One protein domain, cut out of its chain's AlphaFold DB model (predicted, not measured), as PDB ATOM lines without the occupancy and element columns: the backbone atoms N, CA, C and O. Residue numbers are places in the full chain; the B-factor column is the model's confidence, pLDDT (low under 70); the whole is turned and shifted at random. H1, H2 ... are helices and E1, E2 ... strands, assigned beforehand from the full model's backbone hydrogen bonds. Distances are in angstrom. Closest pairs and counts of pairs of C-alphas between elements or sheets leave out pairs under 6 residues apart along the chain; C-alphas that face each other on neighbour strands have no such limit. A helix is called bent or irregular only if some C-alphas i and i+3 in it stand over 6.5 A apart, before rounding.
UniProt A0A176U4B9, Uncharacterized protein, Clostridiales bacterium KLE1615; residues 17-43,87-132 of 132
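This is residues 17 to 43 and 87 to 132 of the 132 residues of an uncharacterized protein of Clostridiales bacterium KLE1615 (UniProt A0A176U4B9). Two helices, H1 and H2, lie side by side and run opposite ways, meeting where H1 begins and H2 ends, with a small two-stranded sheet at each end of the pair. E1 and E4 make the sheet at the end where H1 begins, and the hairpin E2 and E3 makes the one at the other end. The 73 printed residues hold two named helices and four named strands, in the order E1, H1, E2, E3, H2, E4; both sheets are antiparallel and the class is mixed, helices and strands. The whole is only just loose, close to compact, with a radius of gyration of the C-alphas of 13.7 A, and spans 36 by 25 by 17 A.

Look first at E1, residues 17 to 20, and E4, residues 123 to 127, which are antiparallel at 162 degrees; N 17 and O 127 are 2.7 A apart and N 124 and O 19 are 2.8 A apart, both within hydrogen-bond range. Next find H2, residues 104 to 117: its closest C-alpha pair with E4 is Glu 116 and Phe 123, 6.2 A apart. H1, residues 26 to 40, touches H2 with its residues 28 to 32 alone, against residues 111 to 115 of H2; the closest C-alphas, those of Gln 28 and Leu 115, are 5.5 A apart. Their lines stand at a shallow tilt of 27 degrees, opposite ways. E2, residues 94 to 97, and E3, residues 100 to 103, form an antiparallel hairpin at 160 degrees, with N 95 and O 102 at 2.8 A. The closest C-alphas of H1 and E2 are those of Thr 39 and Thr 97, 6.7 A apart. E3 and H1 are apart. In H1 and H2 every O i to N i+4 pair is within hydrogen-bond range.

Find C-alpha 17 at (120.476, 127.355, 88.034), where E1 begins its 10.2 A. H1 starts at C-alpha 26, (132.204, 144.103, 79.132), and runs 20.2 A; it is neither bent nor irregular, but only just: C-alphas 37 and 40 are 6.0 A apart. E2 measures 9.4 A, E3 9.7 A and H2 20.0 A. E4, 12.0 A long, ends at C-alpha 127, (119.975, 124.080, 84.300).

The C-alphas of Glu 90 and Gly 121, the two farthest apart, are 38.3 A from each other. Residues 44 to 86 are not printed, and C-alphas 43 and 87 are 12.5 A apart across this cut. The links that are printed whole are tight. Residues 89 to 94, 96 to 102 and 131 to 132 have pLDDT under 70.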
ATOM      1  N   ILE A  17     119.265 127.482  87.232       87.31
ATOM      2  CA  ILE A  17     120.476 127.355  88.034       87.31
ATOM      3  C   ILE A  17     121.634 127.745  87.117       87.31
ATOM      4  O   ILE A  17     121.816 127.151  86.054       87.31
ATOM      5  N   LEU A  18     122.438 128.716  87.546       91.06
ATOM      6  CA  LEU A  18     123.613 129.173  86.808       91.06
ATOM      7  C   LEU A  18     124.809 129.343  87.744       91.06
ATOM      8  O   LEU A  18     124.653 129.669  88.923       91.06
ATOM      9  N   ALA A  19     126.005 129.164  87.196       92.06
ATOM     10  CA  ALA A  19     127.250 129.616  87.796       92.06
ATOM     11  C   ALA A  19     127.748 130.853  87.045       92.06
ATOM     12  O   ALA A  19     127.644 130.942  85.826       92.06
ATOM     13  N   LYS A  20     128.287 131.833  87.770       92.81
ATOM     14  CA  LYS A  20     128.890 133.014  87.147       92.81
ATOM     15  C   LYS A  20     130.042 133.566  87.969       92.81
ATOM     16  O   LYS A  20     130.062 133.403  89.192       92.81
ATOM     17  N   LYS A  21     130.970 134.279  87.324       90.44
ATOM     18  CA  LYS A  21     131.988 135.058  88.056       90.44
ATOM     19  C   LYS A  21     131.366 136.356  88.591       90.44
ATOM     20  O   LYS A  21     130.160 136.593  88.472       90.44
ATOM     21  N   SER A  22     132.157 137.186  89.267       89.75
ATOM     22  CA  SER A  22     131.657 138.451  89.821       89.75
ATOM     23  C   SER A  22     131.305 139.441  88.703       89.75
ATOM     24  O   SER A  22     132.126 139.693  87.829       89.75
ATOM     25  N   GLY A  23     130.099 140.018  88.756       89.38
ATOM     26  CA  GLY A  23     129.600 140.958  87.742       89.38
ATOM     27  C   GLY A  23     129.330 140.356  86.353       89.38
ATOM     28  O   GLY A  23     129.473 139.151  86.139       89.38
ATOM     29  N   LEU A  24     128.886 141.215  85.433       93.56
ATOM     30  CA  LEU A  24     128.864 140.953  83.992       93.56
ATOM     31  C   LEU A  24     130.195 141.394  83.380       93.56
ATOM     32  O   LEU A  24     130.803 142.356  83.861       93.56
ATOM     33  N   ASN A  25     130.631 140.713  82.324       94.31
ATOM     34  CA  ASN A  25     131.800 141.132  81.555       94.31
ATOM     35  C   ASN A  25     131.437 142.309  80.619       94.31
ATOM     36  O   ASN A  25     130.266 142.659  80.463       94.31
ATOM     37  N   GLU A  26     132.438 142.936  79.997       95.44
ATOM     38  CA  GLU A  26     132.204 144.103  79.132       95.44
ATOM     39  C   GLU A  26     131.424 143.767  77.854       95.44
ATOM     40  O   GLU A  26     130.636 144.594  77.406       95.44
ATOM     41  N   LYS A  27     131.564 142.554  77.298       95.44
ATOM     42  CA  LYS A  27     130.785 142.130  76.123       95.44
ATOM     43  C   LYS A  27     129.305 141.971  76.447       95.44
ATOM     44  O   LYS A  27     128.470 142.487  75.721       95.44
ATOM     45  N   GLN A  28     128.985 141.329  77.569       95.12
ATOM     46  CA  GLN A  28     127.619 141.193  78.075       95.12
ATOM     47  C   GLN A  28     126.985 142.566  78.312       95.12
ATOM     48  O   GLN A  28     125.853 142.797  77.904       95.12
ATOM     49  N   LYS A  29     127.717 143.498  78.939       95.94
ATOM     50  CA  LYS A  29     127.226 144.868  79.151       95.94
ATOM     51  C   LYS A  29     126.977 145.590  77.831       95.94
ATOM     52  O   LYS A  29     125.914 146.175  77.671       95.94
ATOM     53  N   ALA A  30     127.938 145.546  76.909       96.50
ATOM     54  CA  ALA A  30     127.820 146.203  75.613       96.50
ATOM     55  C   ALA A  30     126.636 145.653  74.806       96.50
ATOM     56  O   ALA A  30     125.851 146.433  74.284       96.50
ATOM     57  N   ALA A  31     126.462 144.331  74.777       95.56
ATOM     58  CA  ALA A  31     125.372 143.692  74.049       95.56
ATOM     59  C   ALA A  31     123.992 143.996  74.661       95.56
ATOM     60  O   ALA A  31     123.043 144.244  73.929       95.56
ATOM     61  N   ILE A  32     123.876 144.056  75.995       94.50
ATOM     62  CA  ILE A  32     122.627 144.486  76.650       94.50
ATOM     63  C   ILE A  32     122.314 145.949  76.333       94.50
ATOM     64  O   ILE A  32     121.161 146.281  76.076       94.50
ATOM     65  N   LEU A  33     123.318 146.831  76.368       95.31
ATOM     66  CA  LEU A  33     123.120 148.242  76.037       95.31
ATOM     67  C   LEU A  33     122.659 148.406  74.590       95.31
ATOM     68  O   LEU A  33     121.692 149.120  74.359       95.31
ATOM     69  N   GLN A  34     123.286 147.688  73.658       92.62
ATOM     70  CA  GLN A  34     122.868 147.668  72.260       92.62
ATOM     71  C   GLN A  34     121.414 147.200  72.120       92.62
ATOM     72  O   GLN A  34     120.613 147.888  71.498       92.62
ATOM     73  N   PHE A  35     121.041 146.097  72.773       90.50
ATOM     74  CA  PHE A  35     119.662 145.604  72.751       90.50
ATOM     75  C   PHE A  35     118.657 146.634  73.284       90.50
ATOM     76  O   PHE A  35     117.583 146.803  72.713       90.50
ATOM     77  N   ILE A  36     118.997 147.356  74.355       89.88
ATOM     78  CA  ILE A  36     118.149 148.430  74.890       89.88
ATOM     79  C   ILE A  36     118.032 149.585  73.887       89.88
ATOM     80  O   ILE A  36     116.930 150.085  73.670       89.88
ATOM     81  N   GLU A  37     119.141 150.013  73.286       88.94
ATOM     82  CA  GLU A  37     119.145 151.101  72.304       88.94
ATOM     83  C   GLU A  37     118.329 150.753  71.052       88.94
ATOM     84  O   GLU A  37     117.611 151.614  70.553       88.94
ATOM     85  N   GLU A  38     118.386 149.503  70.592       83.62
ATOM     86  CA  GLU A  38     117.681 149.029  69.394       83.62
ATOM     87  C   GLU A  38     116.209 148.676  69.661       83.62
ATOM     88  O   GLU A  38     115.356 148.906  68.810       83.62
ATOM     89  N   THR A  39     115.893 148.134  70.843       81.81
ATOM     90  CA  THR A  39     114.559 147.572  71.131       81.81
ATOM     91  C   THR A  39     113.713 148.495  72.005       81.81
ATOM     92  O   THR A  39     112.536 148.696  71.734       81.81
ATOM     93  N   PHE A  40     114.286 149.078  73.063       83.69
ATOM     94  CA  PHE A  40     113.525 149.827  74.076       83.69
ATOM     95  C   PHE A  40     113.398 151.319  73.784       83.69
ATOM     96  O   PHE A  40     112.402 151.930  74.167       83.69
ATOM     97  N   LEU A  41     114.417 151.927  73.173       88.06
ATOM     98  CA  LEU A  41     114.400 153.363  72.874       88.06
ATOM     99  C   LEU A  41     113.625 153.699  71.594       88.06
ATOM    100  O   LEU A  41     113.442 154.878  71.294       88.06
ATOM    101  N   GLY A  42     113.134 152.673  70.895       85.00
ATOM    102  CA  GLY A  42     112.374 152.815  69.666       85.00
ATOM    103  C   GLY A  42     113.236 153.232  68.477       85.00
ATOM    104  O   GLY A  42     114.464 153.301  68.542       85.00
ATOM    105  N   GLN A  43     112.568 153.515  67.368       86.50
ATOM    106  CA  GLN A  43     113.210 153.918  66.128       86.50
ATOM    107  C   GLN A  43     113.649 155.380  66.176       86.50
ATOM    108  O   GLN A  43     112.993 156.249  66.749       86.50
ATOM    109  N   LEU A  87     105.422 151.232  74.009       78.00
ATOM    110  CA  LEU A  87     105.382 150.282  75.118       78.00
ATOM    111  C   LEU A  87     103.916 150.021  75.475       78.00
ATOM    112  O   LEU A  87     103.256 150.884  76.060       78.00
ATOM    113  N   ALA A  88     103.399 148.851  75.105       70.75
ATOM    114  CA  ALA A  88     102.036 148.446  75.427       70.75
ATOM    115  C   ALA A  88     102.007 147.662  76.749       70.75
ATOM    116  O   ALA A  88     102.752 146.702  76.929       70.75
ATOM    117  N   PHE A  89     101.126 148.072  77.668       69.88
ATOM    118  CA  PHE A  89     100.957 147.456  78.995       69.88
ATOM    119  C   PHE A  89      99.615 146.727  79.166       69.88
ATOM    120  O   PHE A  89      99.338 146.193  80.236       69.88
ATOM    121  N   GLU A  90      98.747 146.729  78.149       58.84
ATOM    122  CA  GLU A  90      97.451 146.049  78.209       58.84
ATOM    123  C   GLU A  90      97.265 145.134  76.983       58.84
ATOM    124  O   GLU A  90      97.521 145.519  75.845       58.84
ATOM    125  N   GLU A  91      96.831 143.899  77.261       53.06
ATOM    126  CA  GLU A  91      96.534 142.760  76.366       53.06
ATOM    127  C   GLU A  91      97.701 141.907  75.845       53.06
ATOM    128  O   GLU A  91      97.509 140.699  75.688       53.06
ATOM    129  N   ARG A  92      98.907 142.455  75.683       55.62
ATOM    130  CA  ARG A  92     100.192 141.728  75.630       55.62
ATOM    131  C   ARG A  92     101.231 142.720  76.125       55.62
ATOM    132  O   ARG A  92     101.304 143.802  75.557       55.62
ATOM    133  N   ASP A  93     101.960 142.397  77.189       63.16
ATOM    134  CA  ASP A  93     103.036 143.245  77.716       63.16
ATOM    135  C   ASP A  93     104.153 143.323  76.671       63.16
ATOM    136  O   ASP A  93     105.127 142.584  76.789       63.16
ATOM    137  N   CYS A  94     103.980 144.108  75.603       68.44
ATOM    138  CA  CYS A  94     104.830 144.038  74.428       68.44
ATOM    139  C   CYS A  94     105.408 145.373  73.974       68.44
ATOM    140  O   CYS A  94     104.757 146.420  73.993       68.44
ATOM    141  N   ILE A  95     106.650 145.293  73.515       71.00
ATOM    142  CA  ILE A  95     107.358 146.347  72.807       71.00
ATOM    143  C   ILE A  95     107.135 146.115  71.325       71.00
ATOM    144  O   ILE A  95     107.500 145.062  70.802       71.00
ATOM    145  N   CYS A  96     106.528 147.089  70.660       68.38
ATOM    146  CA  CYS A  96     106.339 147.043  69.219       68.38
ATOM    147  C   CYS A  96     107.567 147.658  68.545       68.38
ATOM    148  O   CYS A  96     107.835 148.847  68.725       68.38
ATOM    149  N   THR A  97     108.292 146.857  67.771       67.69
ATOM    150  CA  THR A  97     109.372 147.318  66.895       67.69
ATOM    151  C   THR A  97     109.037 146.978  65.443       67.69
ATOM    152  O   THR A  97     108.146 146.169  65.173       67.69
ATOM    153  N   ASP A  98     109.771 147.557  64.493       63.25
ATOM    154  CA  ASP A  98     109.634 147.206  63.071       63.25
ATOM    155  C   ASP A  98     109.961 145.729  62.788       63.25
ATOM    156  O   ASP A  98     109.490 145.155  61.803       63.25
ATOM    157  N   GLU A  99     110.757 145.098  63.655       62.53
ATOM    158  CA  GLU A  99     111.153 143.693  63.538       62.53
ATOM    159  C   GLU A  99     110.138 142.723  64.164       62.53
ATOM    160  O   GLU A  99     110.191 141.519  63.903       62.53
ATOM    161  N   GLY A 100     109.186 143.229  64.954       65.94
ATOM    162  CA  GLY A 100     108.133 142.437  65.577       65.94
ATOM    163  C   GLY A 100     107.683 142.982  66.931       65.94
ATOM    164  O   GLY A 100     108.207 143.962  67.452       65.94
ATOM    165  N   ASN A 101     106.695 142.314  67.525       69.75
ATOM    166  CA  ASN A 101     106.256 142.617  68.883       69.75
ATOM    167  C   ASN A 101     106.954 141.661  69.846       69.75
ATOM    168  O   ASN A 101     106.744 140.456  69.744       69.75
ATOM    169  N   TYR A 102     107.735 142.202  70.773       68.38
ATOM    170  CA  TYR A 102     108.368 141.440  71.843       68.38
ATOM    171  C   TYR A 102     107.493 141.492  73.072       68.38
ATOM    172  O   TYR A 102     107.338 142.582  73.618       68.38
ATOM    173  N   ASP A 103     106.949 140.371  73.534       80.25
ATOM    174  CA  ASP A 103     106.324 140.360  74.852       80.25
ATOM    175  C   ASP A 103     107.369 140.295  75.988       80.25
ATOM    176  O   ASP A 103     108.569 140.112  75.773       80.25
ATOM    177  N   LEU A 104     106.945 140.533  77.229       77.38
ATOM    178  CA  LEU A 104     107.841 140.522  78.383       77.38
ATOM    179  C   LEU A 104     108.620 139.193  78.526       77.38
ATOM    180  O   LEU A 104     109.821 139.257  78.820       77.38
ATOM    181  N   PRO A 105     107.999 138.009  78.330       78.81
ATOM    182  CA  PRO A 105     108.725 136.749  78.180       78.81
ATOM    183  C   PRO A 105     109.818 136.785  77.103       78.81
ATOM    184  O   PRO A 105     110.964 136.459  77.425       78.81
ATOM    185  N   ASP A 106     109.510 137.237  75.885       81.50
ATOM    186  CA  ASP A 106     110.468 137.316  74.775       81.50
ATOM    187  C   ASP A 106     111.659 138.219  75.119       81.50
ATOM    188  O   ASP A 106     112.812 137.874  74.862       81.50
ATOM    189  N   ILE A 107     111.412 139.358  75.774       85.00
ATOM    190  CA  ILE A 107     112.466 140.283  76.226       85.00
ATOM    191  C   ILE A 107     113.377 139.600  77.243       85.00
ATOM    192  O   ILE A 107     114.604 139.713  77.185       85.00
ATOM    193  N   CYS A 108     112.780 138.894  78.201       85.44
ATOM    194  CA  CYS A 108     113.529 138.188  79.230       85.44
ATOM    195  C   CYS A 108     114.378 137.060  78.622       85.44
ATOM    196  O   CYS A 108     115.534 136.896  79.020       85.44
ATOM    197  N   GLN A 109     113.843 136.325  77.641       86.50
ATOM    198  CA  GLN A 109     114.575 135.303  76.886       86.50
ATOM    199  C   GLN A 109     115.699 135.918  76.042       86.50
ATOM    200  O   GLN A 109     116.830 135.437  76.096       86.50
ATOM    201  N   ALA A 110     115.442 137.019  75.332       88.75
ATOM    202  CA  ALA A 110     116.443 137.714  74.526       88.75
ATOM    203  C   ALA A 110     117.627 138.189  75.380       88.75
ATOM    204  O   ALA A 110     118.783 137.902  75.065       88.75
ATOM    205  N   ILE A 111     117.355 138.838  76.519       91.56
ATOM    206  CA  ILE A 111     118.402 139.260  77.463       91.56
ATOM    207  C   ILE A 111     119.178 138.048  77.994       91.56
ATOM    208  O   ILE A 111     120.403 138.112  78.129       91.56
ATOM    209  N   TRP A 112     118.494 136.940  78.293       91.50
ATOM    210  CA  TRP A 112     119.150 135.715  78.747       91.50
ATOM    211  C   TRP A 112     120.111 135.150  77.697       91.50
ATOM    212  O   TRP A 112     121.267 134.864  78.017       91.50
ATOM    213  N   HIS A 113     119.676 135.060  76.441       90.88
ATOM    214  CA  HIS A 113     120.516 134.599  75.338       90.88
ATOM    215  C   HIS A 113     121.707 135.527  75.099       90.88
ATOM    216  O   HIS A 113     122.838 135.052  75.006       90.88
ATOM    217  N   ILE A 114     121.505 136.849  75.139       93.88
ATOM    218  CA  ILE A 114     122.598 137.827  75.060       93.88
ATOM    219  C   ILE A 114     123.649 137.567  76.147       93.88
ATOM    220  O   ILE A 114     124.853 137.594  75.872       93.88
ATOM    221  N   LEU A 115     123.215 137.312  77.384       93.12
ATOM    222  CA  LEU A 115     124.113 137.022  78.501       93.12
ATOM    223  C   LEU A 115     124.920 135.738  78.280       93.12
ATOM    224  O   LEU A 115     126.115 135.721  78.584       93.12
ATOM    225  N   GLU A 116     124.289 134.683  77.774       91.75
ATOM    226  CA  GLU A 116     124.928 133.393  77.523       91.75
ATOM    227  C   GLU A 116     125.925 133.460  76.356       91.75
ATOM    228  O   GLU A 116     127.096 133.091  76.513       91.75
ATOM    229  N   GLU A 117     125.507 134.011  75.215       93.44
ATOM    230  CA  GLU A 117     126.313 134.114  73.992       93.44
ATOM    231  C   GLU A 117     127.556 134.986  74.189       93.44
ATOM    232  O   GLU A 117     128.636 134.689  73.675       93.44
ATOM    233  N   ASN A 118     127.434 136.040  74.998       93.88
ATOM    234  CA  ASN A 118     128.525 136.972  75.279       93.88
ATOM    235  C   ASN A 118     129.302 136.619  76.556       93.88
ATOM    236  O   ASN A 118     130.100 137.422  77.047       93.88
ATOM    237  N   SER A 119     129.084 135.430  77.122       90.19
ATOM    238  CA  SER A 119     129.610 135.055  78.436       90.19
ATOM    239  C   SER A 119     131.133 134.958  78.504       90.19
ATOM    240  O   SER A 119     131.709 135.316  79.527       90.19
ATOM    241  N   GLU A 120     131.810 134.451  77.473       88.88
ATOM    242  CA  GLU A 120     133.244 134.103  77.528       88.88
ATOM    243  C   GLU A 120     133.612 133.262  78.778       88.88
ATOM    244  O   GLU A 120     134.643 133.473  79.431       88.88
ATOM    245  N   GLY A 121     132.727 132.337  79.175       86.06
ATOM    246  CA  GLY A 121     132.876 131.540  80.402       86.06
ATOM    247  C   GLY A 121     132.748 132.364  81.691       86.06
ATOM    248  O   GLY A 121     133.336 132.032  82.722       86.06
ATOM    249  N   ASN A 122     132.082 133.519  81.631       88.19
ATOM    250  CA  ASN A 122     131.659 134.309  82.790       88.19
ATOM    251  C   ASN A 122     130.297 133.861  83.331       88.19
ATOM    252  O   ASN A 122     129.960 134.196  84.467       88.19
ATOM    253  N   PHE A 123     129.524 133.158  82.509       89.19
ATOM    254  CA  PHE A 123     128.142 132.780  82.740       89.19
ATOM    255  C   PHE A 123     127.946 131.375  82.172       89.19
ATOM    256  O   PHE A 123     128.052 131.185  80.966       89.19
ATOM    257  N   ASP A 124     127.716 130.413  83.059       89.12
ATOM    258  CA  ASP A 124     127.565 128.999  82.738       89.12
ATOM    259  C   ASP A 124     126.191 128.530  83.224       89.12
ATOM    260  O   ASP A 124     125.925 128.443  84.430       89.12
ATOM    261  N   VAL A 125     125.305 128.223  82.282       88.19
ATOM    262  CA  VAL A 125     123.979 127.686  82.584       88.19
ATOM    263  C   VAL A 125     124.114 126.222  83.005       88.19
ATOM    264  O   VAL A 125     124.567 125.368  82.247       88.19
ATOM    265  N   ILE A 126     123.723 125.915  84.244       86.81
ATOM    266  CA  ILE A 126     123.747 124.546  84.784       86.81
ATOM    267  C   ILE A 126     122.422 123.841  84.472       86.81
ATOM    268  O   ILE A 126     122.400 122.656  84.129       86.81
ATOM    269  N   ASN A 127     121.310 124.560  84.620       82.06
ATOM    270  CA  ASN A 127     119.975 124.080  84.300       82.06
ATOM    271  C   ASN A 127     119.042 125.269  84.094       82.06
ATOM    272  O   ASN A 127     118.782 125.986  85.047       82.06
ATOM    273  N   ASP A 128     118.488 125.438  82.911       77.69
ATOM    274  CA  ASP A 128     117.395 126.356  82.633       77.69
ATOM    275  C   ASP A 128     116.267 125.627  81.888       77.69
ATOM    276  O   ASP A 128     116.381 124.458  81.512       77.69
ATOM    277  N   ASP A 129     115.103 126.263  81.860       77.44
ATOM    278  CA  ASP A 129     113.925 125.841  81.101       77.44
ATOM    279  C   ASP A 129     113.107 127.108  80.873       77.44
ATOM    280  O   ASP A 129     112.276 127.492  81.700       77.44
ATOM    281  N   LEU A 130     113.528 127.853  79.855       71.31
ATOM    282  CA  LEU A 130     113.006 129.179  79.526       71.31
ATOM    283  C   LEU A 130     111.953 129.130  78.422       71.31
ATOM    284  O   LEU A 130     111.404 130.177  78.098       71.31
ATOM    285  N   GLU A 131     111.673 127.947  77.869       64.88
ATOM    286  CA  GLU A 131     110.600 127.754  76.896       64.88
ATOM    287  C   GLU A 131     109.255 128.038  77.590       64.88
ATOM    288  O   GLU A 131     108.913 127.389  78.583       64.88
ATOM    289  N   TYR A 132     108.531 129.042  77.090       57.72
ATOM    290  CA  TYR A 132     107.190 129.431  77.536       57.72
ATOM    291  C   TYR A 132     106.180 129.223  76.407       57.72
ATOM    292  O   TYR A 132     106.531 129.544  75.249       57.72
TER     293      TYR A 132